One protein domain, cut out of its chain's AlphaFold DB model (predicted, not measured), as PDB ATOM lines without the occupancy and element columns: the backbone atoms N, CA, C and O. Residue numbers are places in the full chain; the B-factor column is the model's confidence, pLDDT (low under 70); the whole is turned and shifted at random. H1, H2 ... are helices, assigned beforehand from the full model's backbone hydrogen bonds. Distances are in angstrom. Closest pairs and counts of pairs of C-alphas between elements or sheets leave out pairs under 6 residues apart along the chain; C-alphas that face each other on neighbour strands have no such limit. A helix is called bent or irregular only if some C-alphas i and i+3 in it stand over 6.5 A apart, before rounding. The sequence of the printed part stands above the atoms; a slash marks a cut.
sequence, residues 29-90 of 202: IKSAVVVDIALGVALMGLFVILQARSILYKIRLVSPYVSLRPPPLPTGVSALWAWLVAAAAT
ATOM      1  N   ILE A  29     299.064 162.979 186.659       86.81
ATOM      2  CA  ILE A  29     298.811 164.424 186.727       86.81
ATOM      3  C   ILE A  29     297.391 164.729 186.240       86.81
ATOM      4  O   ILE A  29     296.656 165.478 186.881       86.81
ATOM      5  N   LYS A  30     296.967 164.111 185.130       90.06
ATOM      6  CA  LYS A  30     295.604 164.272 184.607       90.06
ATOM      7  C   LYS A  30     294.547 163.768 185.583       90.06
ATOM      8  O   LYS A  30     293.552 164.457 185.780       90.06
ATOM      9  N   SER A  31     294.739 162.587 186.173       92.50
ATOM     10  CA  SER A  31     293.778 162.043 187.132       92.50
ATOM     11  C   SER A  31     293.677 162.920 188.379       92.50
ATOM     12  O   SER A  31     292.561 163.215 188.791       92.50
ATOM     13  N   ALA A  32     294.802 163.412 188.910       90.81
ATOM     14  CA  ALA A  32     294.815 164.341 190.039       90.81
ATOM     15  C   ALA A  32     294.015 165.617 189.734       90.81
ATOM     16  O   ALA A  32     293.072 165.934 190.451       90.81
ATOM     17  N   VAL A  33     294.295 166.273 188.601       93.88
ATOM     18  CA  VAL A  33     293.572 167.485 188.174       93.88
ATOM     19  C   VAL A  33     292.067 167.232 188.045       93.88
ATOM     20  O   VAL A  33     291.263 168.052 188.483       93.88
ATOM     21  N   VAL A  34     291.667 166.099 187.461       96.06
ATOM     22  CA  VAL A  34     290.245 165.748 187.326       96.06
ATOM     23  C   VAL A  34     289.595 165.536 188.691       96.06
ATOM     24  O   VAL A  34     288.488 166.026 188.908       96.06
ATOM     25  N   VAL A  35     290.265 164.837 189.609       96.31
ATOM     26  CA  VAL A  35     289.758 164.593 190.967       96.31
ATOM     27  C   VAL A  35     289.614 165.905 191.738       96.31
ATOM     28  O   VAL A  35     288.555 166.137 192.318       96.31
ATOM     29  N   ASP A  36     290.613 166.785 191.687       96.06
ATOM     30  CA  ASP A  36     290.589 168.078 192.380       96.06
ATOM     31  C   ASP A  36     289.480 168.989 191.845       96.06
ATOM     32  O   ASP A  36     288.732 169.590 192.619       96.06
ATOM     33  N   ILE A  37     289.311 169.055 190.518       96.88
ATOM     34  CA  ILE A  37     288.224 169.819 189.894       96.88
ATOM     35  C   ILE A  37     286.865 169.222 190.274       96.88
ATOM     36  O   ILE A  37     285.959 169.965 190.651       96.88
ATOM     37  N   ALA A  38     286.705 167.898 190.201       96.88
ATOM     38  CA  ALA A  38     285.449 167.234 190.546       96.88
ATOM     39  C   ALA A  38     285.075 167.458 192.019       96.88
ATOM     40  O   ALA A  38     283.929 167.798 192.319       96.88
ATOM     41  N   LEU A  39     286.045 167.333 192.928       97.00
ATOM     42  CA  LEU A  39     285.868 167.610 194.348       97.00
ATOM     43  C   LEU A  39     285.527 169.085 194.586       97.00
ATOM     44  O   LEU A  39     284.585 169.380 195.318       97.00
ATOM     45  N   GLY A  40     286.230 170.008 193.929       95.06
ATOM     46  CA  GLY A  40     285.957 171.441 194.010       95.06
ATOM     47  C   GLY A  40     284.538 171.793 193.558       95.06
ATOM     48  O   GLY A  40     283.829 172.520 194.252       95.06
ATOM     49  N   VAL A  41     284.080 171.224 192.439       94.00
ATOM     50  CA  VAL A  41     282.707 171.406 191.937       94.00
ATOM     51  C   VAL A  41     281.680 170.810 192.900       94.00
ATOM     52  O   VAL A  41     280.666 171.450 193.179       94.00
ATOM     53  N   ALA A  42     281.937 169.620 193.449       95.12
ATOM     54  CA  ALA A  42     281.046 168.983 194.415       95.12
ATOM     55  C   ALA A  42     280.915 169.807 195.708       95.12
ATOM     56  O   ALA A  42     279.801 170.048 196.175       95.12
ATOM     57  N   LEU A  43     282.034 170.290 196.257       93.75
ATOM     58  CA  LEU A  43     282.057 171.141 197.448       93.75
ATOM     59  C   LEU A  43     281.405 172.502 197.192       93.75
ATOM     60  O   LEU A  43     280.649 172.980 198.036       93.75
ATOM     61  N   MET A  44     281.630 173.102 196.021       90.81
ATOM     62  CA  MET A  44     280.970 174.347 195.624       90.81
ATOM     63  C   MET A  44     279.451 174.158 195.503       90.81
ATOM     64  O   MET A  44     278.677 174.966 196.015       90.81
ATOM     65  N   GLY A  45     279.003 173.064 194.883       89.81
ATOM     66  CA  GLY A  45     277.585 172.713 194.806       89.81
ATOM     67  C   GLY A  45     276.967 172.507 196.191       89.81
ATOM     68  O   GLY A  45     275.906 173.059 196.485       89.81
ATOM     69  N   LEU A  46     277.661 171.778 197.072       91.31
ATOM     70  CA  LEU A  46     277.253 171.593 198.462       91.31
ATOM     71  C   LEU A  46     277.143 172.935 199.196       91.31
ATOM     72  O   LEU A  46     276.144 173.170 199.869       91.31
ATOM     73  N   PHE A  47     278.120 173.828 199.035       88.81
ATOM     74  CA  PHE A  47     278.101 175.165 199.624       88.81
ATOM     75  C   PHE A  47     276.869 175.966 199.184       88.81
ATOM     76  O   PHE A  47     276.157 176.487 200.040       88.81
ATOM     77  N   VAL A  48     276.546 176.002 197.886       86.81
ATOM     78  CA  VAL A  48     275.351 176.709 197.382       86.81
ATOM     79  C   VAL A  48     274.062 176.107 197.948       86.81
ATOM     80  O   VAL A  48     273.161 176.839 198.363       86.81
ATOM     81  N   ILE A  49     273.968 174.774 198.020       87.38
ATOM     82  CA  ILE A  49     272.807 174.084 198.599       87.38
ATOM     83  C   ILE A  49     272.674 174.412 200.093       87.38
ATOM     84  O   ILE A  49     271.578 174.731 200.561       87.38
ATOM     85  N   LEU A  50     273.776 174.370 200.844       87.44
ATOM     86  CA  LEU A  50     273.798 174.701 202.268       87.44
ATOM     87  C   LEU A  50     273.448 176.171 202.508       87.44
ATOM     88  O   LEU A  50     272.640 176.461 203.391       87.44
ATOM     89  N   GLN A  51     273.971 177.086 201.694       84.25
ATOM     90  CA  GLN A  51     273.667 178.516 201.753       84.25
ATOM     91  C   GLN A  51     272.187 178.807 201.446       84.25
ATOM     92  O   GLN A  51     271.597 179.726 202.022       84.25
ATOM     93  N   ALA A  52     271.562 178.022 200.563       81.81
ATOM     94  CA  ALA A  52     270.144 178.152 200.238       81.81
ATOM     95  C   ALA A  52     269.230 177.593 201.341       81.81
ATOM     96  O   ALA A  52     268.211 178.208 201.655       81.81
ATOM     97  N   ARG A  53     269.580 176.436 201.922       84.62
ATOM     98  CA  ARG A  53     268.696 175.684 202.830       84.62
ATOM     99  C   ARG A  53     268.892 175.990 204.310       84.62
ATOM    100  O   ARG A  53     267.944 175.826 205.074       84.62
ATOM    101  N   SER A  54     270.093 176.376 204.736       84.62
ATOM    102  CA  SER A  54     270.419 176.499 206.160       84.62
ATOM    103  C   SER A  54     270.518 177.953 206.618       84.62
ATOM    104  O   SER A  54     271.131 178.805 205.977       84.62
ATOM    105  N   ILE A  55     269.931 178.225 207.784       80.31
ATOM    106  CA  ILE A  55     270.000 179.535 208.444       80.31
ATOM    107  C   ILE A  55     271.412 179.861 208.958       80.31
ATOM    108  O   ILE A  55     271.750 181.028 209.127       80.31
ATOM    109  N   LEU A  56     272.258 178.841 209.149       82.50
ATOM    110  CA  LEU A  56     273.618 178.974 209.682       82.50
ATOM    111  C   LEU A  56     274.496 179.892 208.818       82.50
ATOM    112  O   LEU A  56     275.183 180.759 209.348       82.50
ATOM    113  N   TYR A  57     274.397 179.790 207.490       78.31
ATOM    114  CA  TYR A  57     275.147 180.642 206.554       78.31
ATOM    115  C   TYR A  57     274.599 182.077 206.461       78.31
ATOM    116  O   TYR A  57     275.190 182.929 205.805       78.31
ATOM    117  N   LYS A  58     273.467 182.358 207.118       80.75
ATOM    118  CA  LYS A  58     272.791 183.663 207.147       80.75
ATOM    119  C   LYS A  58     272.645 184.199 208.570       80.75
ATOM    120  O   LYS A  58     271.870 185.122 208.799       80.75
ATOM    121  N   ILE A  59     273.394 183.663 209.537       81.62
ATOM    122  CA  ILE A  59     273.196 184.003 210.950       81.62
ATOM    123  C   ILE A  59     273.388 185.502 211.228       81.62
ATOM    124  O   ILE A  59     272.604 186.093 211.966       81.62
ATOM    125  N   ARG A  60     274.346 186.154 210.549       79.94
ATOM    126  CA  ARG A  60     274.571 187.610 210.655       79.94
ATOM    127  C   ARG A  60     273.458 188.459 210.023       79.94
ATOM    128  O   ARG A  60     273.360 189.633 210.346       79.94
ATOM    129  N   LEU A  61     272.609 187.886 209.162       78.75
ATOM    130  CA  LEU A  61     271.420 188.571 208.627       78.75
ATOM    131  C   LEU A  61     270.245 188.548 209.613       78.75
ATOM    132  O   LEU A  61     269.400 189.438 209.574       78.75
ATOM    133  N   VAL A  62     270.180 187.526 210.472       79.38
ATOM    134  CA  VAL A  62     269.047 187.285 211.382       79.38
ATOM    135  C   VAL A  62     269.349 187.748 212.811       79.38
ATOM    136  O   VAL A  62     268.431 188.075 213.559       79.38
ATOM    137  N   SER A  63     270.624 187.802 213.200       80.25
ATOM    138  CA  SER A  63     271.030 188.186 214.552       80.25
ATOM    139  C   SER A  63     270.702 189.659 214.857       80.25
ATOM    140  O   SER A  63     271.090 190.545 214.089       80.25
ATOM    141  N   PRO A  64     270.034 189.953 215.991       75.25
ATOM    142  CA  PRO A  64     269.718 191.320 216.405       75.25
ATOM    143  C   PRO A  64     270.934 192.090 216.950       75.25
ATOM    144  O   PRO A  64     270.849 193.301 217.108       75.25
ATOM    145  N   TYR A  65     272.058 191.413 217.208       74.25
ATOM    146  CA  TYR A  65     273.267 191.993 217.814       74.25
ATOM    147  C   TYR A  65     274.340 192.404 216.791       74.25
ATOM    148  O   TYR A  65     275.504 192.567 217.145       74.25
ATOM    149  N   VAL A  66     273.983 192.511 215.510       74.69
ATOM    150  CA  VAL A  66     274.921 192.864 214.435       74.69
ATOM    151  C   VAL A  66     274.741 194.334 214.071       74.69
ATOM    152  O   VAL A  66     273.665 194.715 213.614       74.69
ATOM    153  N   SER A  67     275.799 195.133 214.240       73.50
ATOM    154  CA  SER A  67     275.796 196.576 213.952       73.50
ATOM    155  C   SER A  67     275.552 196.881 212.472       73.50
ATOM    156  O   SER A  67     274.716 197.719 212.144       73.50
ATOM    157  N   LEU A  68     276.211 196.144 211.570       75.19
ATOM    158  CA  LEU A  68     276.092 196.329 210.123       75.19
ATOM    159  C   LEU A  68     275.646 195.031 209.441       75.19
ATOM    160  O   LEU A  68     276.356 194.021 209.462       75.19
ATOM    161  N   ARG A  69     274.454 195.042 208.836       76.25
ATOM    162  CA  ARG A  69     273.926 193.874 208.119       76.25
ATOM    163  C   ARG A  69     274.520 193.801 206.709       76.25
ATOM    164  O   ARG A  69     274.466 194.797 205.993       76.25
ATOM    165  N   PRO A  70     275.029 192.632 206.278       77.19
ATOM    166  CA  PRO A  70     275.527 192.474 204.919       77.19
ATOM    167  C   PRO A  70     274.378 192.545 203.894       77.19
ATOM    168  O   PRO A  70     273.238 192.201 204.228       77.19
ATOM    169  N   PRO A  71     274.653 192.957 202.644       77.56
ATOM    170  CA  PRO A  71     273.646 192.995 201.590       77.56
ATOM    171  C   PRO A  71     273.074 191.591 201.320       77.56
ATOM    172  O   PRO A  71     273.812 190.599 201.362       77.56
ATOM    173  N   PRO A  72     271.762 191.465 201.044       74.25
ATOM    174  CA  PRO A  72     271.162 190.176 200.733       74.25
ATOM    175  C   PRO A  72     271.723 189.642 199.411       74.25
ATOM    176  O   PRO A  72     271.731 190.330 198.392       74.25
ATOM    177  N   LEU A  73     272.181 188.391 199.426       78.69
ATOM    178  CA  LEU A  73     272.731 187.737 198.243       78.69
ATOM    179  C   LEU A  73     271.608 187.207 197.335       78.69
ATOM    180  O   LEU A  73     270.634 186.642 197.847       78.69
ATOM    181  N   PRO A  74     271.740 187.332 196.000       77.75
ATOM    182  CA  PRO A  74     270.777 186.766 195.063       77.75
ATOM    183  C   PRO A  74     270.778 185.234 195.145       77.75
ATOM    184  O   PRO A  74     271.824 184.607 195.315       77.75
ATOM    185  N   THR A  75     269.604 184.619 195.006       70.31
ATOM    186  CA  THR A  75     269.425 183.161 195.009       70.31
ATOM    187  C   THR A  75     269.495 182.587 193.589       70.31
ATOM    188  O   THR A  75     269.088 183.234 192.627       70.31
ATOM    189  N   GLY A  76     270.009 181.360 193.441       75.75
ATOM    190  CA  GLY A  76     270.125 180.665 192.149       75.75
ATOM    191  C   GLY A  76     271.571 180.521 191.662       75.75
ATOM    192  O   GLY A  76     272.495 180.480 192.465       75.75
ATOM    193  N   VAL A  77     271.786 180.439 190.344       75.88
ATOM    194  CA  VAL A  77     273.128 180.232 189.749       75.88
ATOM    195  C   VAL A  77     274.069 181.422 189.949       75.88
ATOM    196  O   VAL A  77     275.279 181.245 190.058       75.88
ATOM    197  N   SER A  78     273.527 182.637 190.072       80.38
ATOM    198  CA  SER A  78     274.307 183.832 190.407       80.38
ATOM    199  C   SER A  78     274.906 183.757 191.811       80.38
ATOM    200  O   SER A  78     275.921 184.400 192.070       80.38
ATOM    201  N   ALA A  79     274.335 182.933 192.701       80.12
ATOM    202  CA  ALA A  79     274.886 182.688 194.027       80.12
ATOM    203  C   ALA A  79     276.252 181.997 193.974       80.12
ATOM    204  O   ALA A  79     276.930 181.997 194.981       80.12
ATOM    205  N   LEU A  80     276.699 181.444 192.841       82.50
ATOM    206  CA  LEU A  80     278.051 180.884 192.732       82.50
ATOM    207  C   LEU A  80     279.144 181.951 192.888       82.50
ATOM    208  O   LEU A  80     280.183 181.673 193.477       82.50
ATOM    209  N   TRP A  81     278.894 183.168 192.398       84.31
ATOM    210  CA  TRP A  81     279.897 184.239 192.325       84.31
ATOM    211  C   TRP A  81     279.492 185.507 193.076       84.31
ATOM    212  O   TRP A  81     280.353 186.282 193.484       84.31
ATOM    213  N   ALA A  82     278.193 185.729 193.303       86.44
ATOM    214  CA  ALA A  82     277.705 186.948 193.942       86.44
ATOM    215  C   ALA A  82     278.237 187.134 195.372       86.44
ATOM    216  O   ALA A  82     278.517 188.264 195.762       86.44
ATOM    217  N   TRP A  83     278.424 186.050 196.142       84.94
ATOM    218  CA  TRP A  83     279.018 186.145 197.485       84.94
ATOM    219  C   TRP A  83     280.479 186.582 197.435       84.94
ATOM    220  O   TRP A  83     280.908 187.338 198.300       84.94
ATOM    221  N   LEU A  84     281.226 186.143 196.417       87.94
ATOM    222  CA  LEU A  84     282.632 186.484 196.256       87.94
ATOM    223  C   LEU A  84     282.782 187.967 195.907       87.94
ATOM    224  O   LEU A  84     283.588 188.662 196.517       87.94
ATOM    225  N   VAL A  85     281.958 188.466 194.980       87.00
ATOM    226  CA  VAL A  85     281.939 189.891 194.614       87.00
ATOM    227  C   VAL A  85     281.504 190.751 195.799       87.00
ATOM    228  O   VAL A  85     282.151 191.752 196.085       87.00
ATOM    229  N   ALA A  86     280.454 190.354 196.525       85.62
ATOM    230  CA  ALA A  86     280.001 191.084 197.708       85.62
ATOM    231  C   ALA A  86     281.074 191.125 198.811       85.62
ATOM    232  O   ALA A  86     281.292 192.172 199.420       85.62
ATOM    233  N   ALA A  87     281.781 190.014 199.034       85.69
ATOM    234  CA  ALA A  87     282.883 189.954 199.990       85.69
ATOM    235  C   ALA A  87     284.059 190.850 199.571       85.69
ATOM    236  O   ALA A  87     284.622 191.545 200.409       85.69
ATOM    237  N   ALA A  88     284.398 190.879 198.279       84.81
ATOM    238  CA  ALA A  88     285.475 191.716 197.752       84.81
ATOM    239  C   ALA A  88     285.124 193.214 197.701       84.81
ATOM    240  O   ALA A  88     286.019 194.050 197.750       84.81
ATOM    241  N   ALA A  89     283.838 193.558 197.589       86.75
ATOM    242  CA  ALA A  89     283.366 194.941 197.547       86.75
ATOM    243  C   ALA A  89     283.206 195.584 198.938       86.75
ATOM    244  O   ALA A  89     282.953 196.783 199.020       86.75
ATOM    245  N   THR A  90     283.324 194.804 200.018       85.31
ATOM    246  CA  THR A  90     283.167 195.303 201.392       85.31
ATOM    247  C   THR A  90     284.322 196.236 201.758       85.31
ATOM    248  O   THR A  90     285.486 195.903 201.541       85.31
TER     249      THR A  90
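Overview. This is residues 29 to 90 of the 202 residues of the protein "RSN1_TM domain-containing protein" of Haematococcus lacustris (UniProt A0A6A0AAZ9). One long, unbent helix, H1, makes the longest axis, and its first stretch, residues 29 to 43, sticks out alone as an arm. Past residue 53, where H1 stops, a tight corner leads into the short H2, and a long link without a named element, residues 63 to 76, then folds back toward H1 and leads to two more short helices, H3 and H4. The printed part has 62 residues, with four named helices in the order H1, H2, H3, H4 and no named strand, and its class is all helix. It is loose, with a radius of gyration of the C-alphas of 14.8 A, and spans 49 by 24 by 19 A, the arm making much of the length.

Along the chain. H1, the longest helix, holds residues 29 to 53 and runs 36.0 A from C-alpha 29 at (298.811, 164.424, 186.727) to C-alpha 53 at (268.696, 175.684, 202.830). H2 holds residues 55 to 62 and measures 8.3 A; it is irregular, with C-alphas 57 and 60 8.1 A apart. H3, residues 77 to 80, measures 5.8 A. H4, residues 82 to 89, measures 10.4 A and ends with C-alpha 89 at (283.366, 194.941, 197.547).

Arrangement. H1 and H2 only just touch, and only at the corner by their link, with 3 pairs of C-alphas within 8 A. H1 takes part there with residues 50 to 51 alone, and the closest C-alphas, those of Gln 51 and Tyr 57, are 5.5 A apart. Their lines stand at a steep tilt of 50 degrees, and they run the same way. H1 and H3 also only just touch, with 3 such pairs, H1 with residues 44 to 48 alone; the closest C-alphas, those of Val 48 and Leu 80, are 6.8 A apart. H3 and H4 meet only through their link. H4 touches no helix and is apart from H1 and from H2; H2 and H3 are apart too. In H1 and H4 every O i to N i+4 pair is within hydrogen-bond range, in H2 2 of 4 such pairs are, beside 4 of 5 O i to N i+3 pairs, and H3 is too short for an O i to N i+4 pair.

Size, cuts and confidence. The C-alphas of Ile 29 and Pro 64, the two farthest apart, are 49.5 A from each other. Residues 29 to 43, which belong to H1, and residues 62 to 67 stand free; without them the body has 41 residues and spans 26 by 20 by 13 A. The link from H2 to H3, 14 residues, is long, and the links from H1 to H2 and from H3 to H4 are tight. The printed part has no cut. The mean pLDDT of the printed part is 84.7, and no printed residue is under 70.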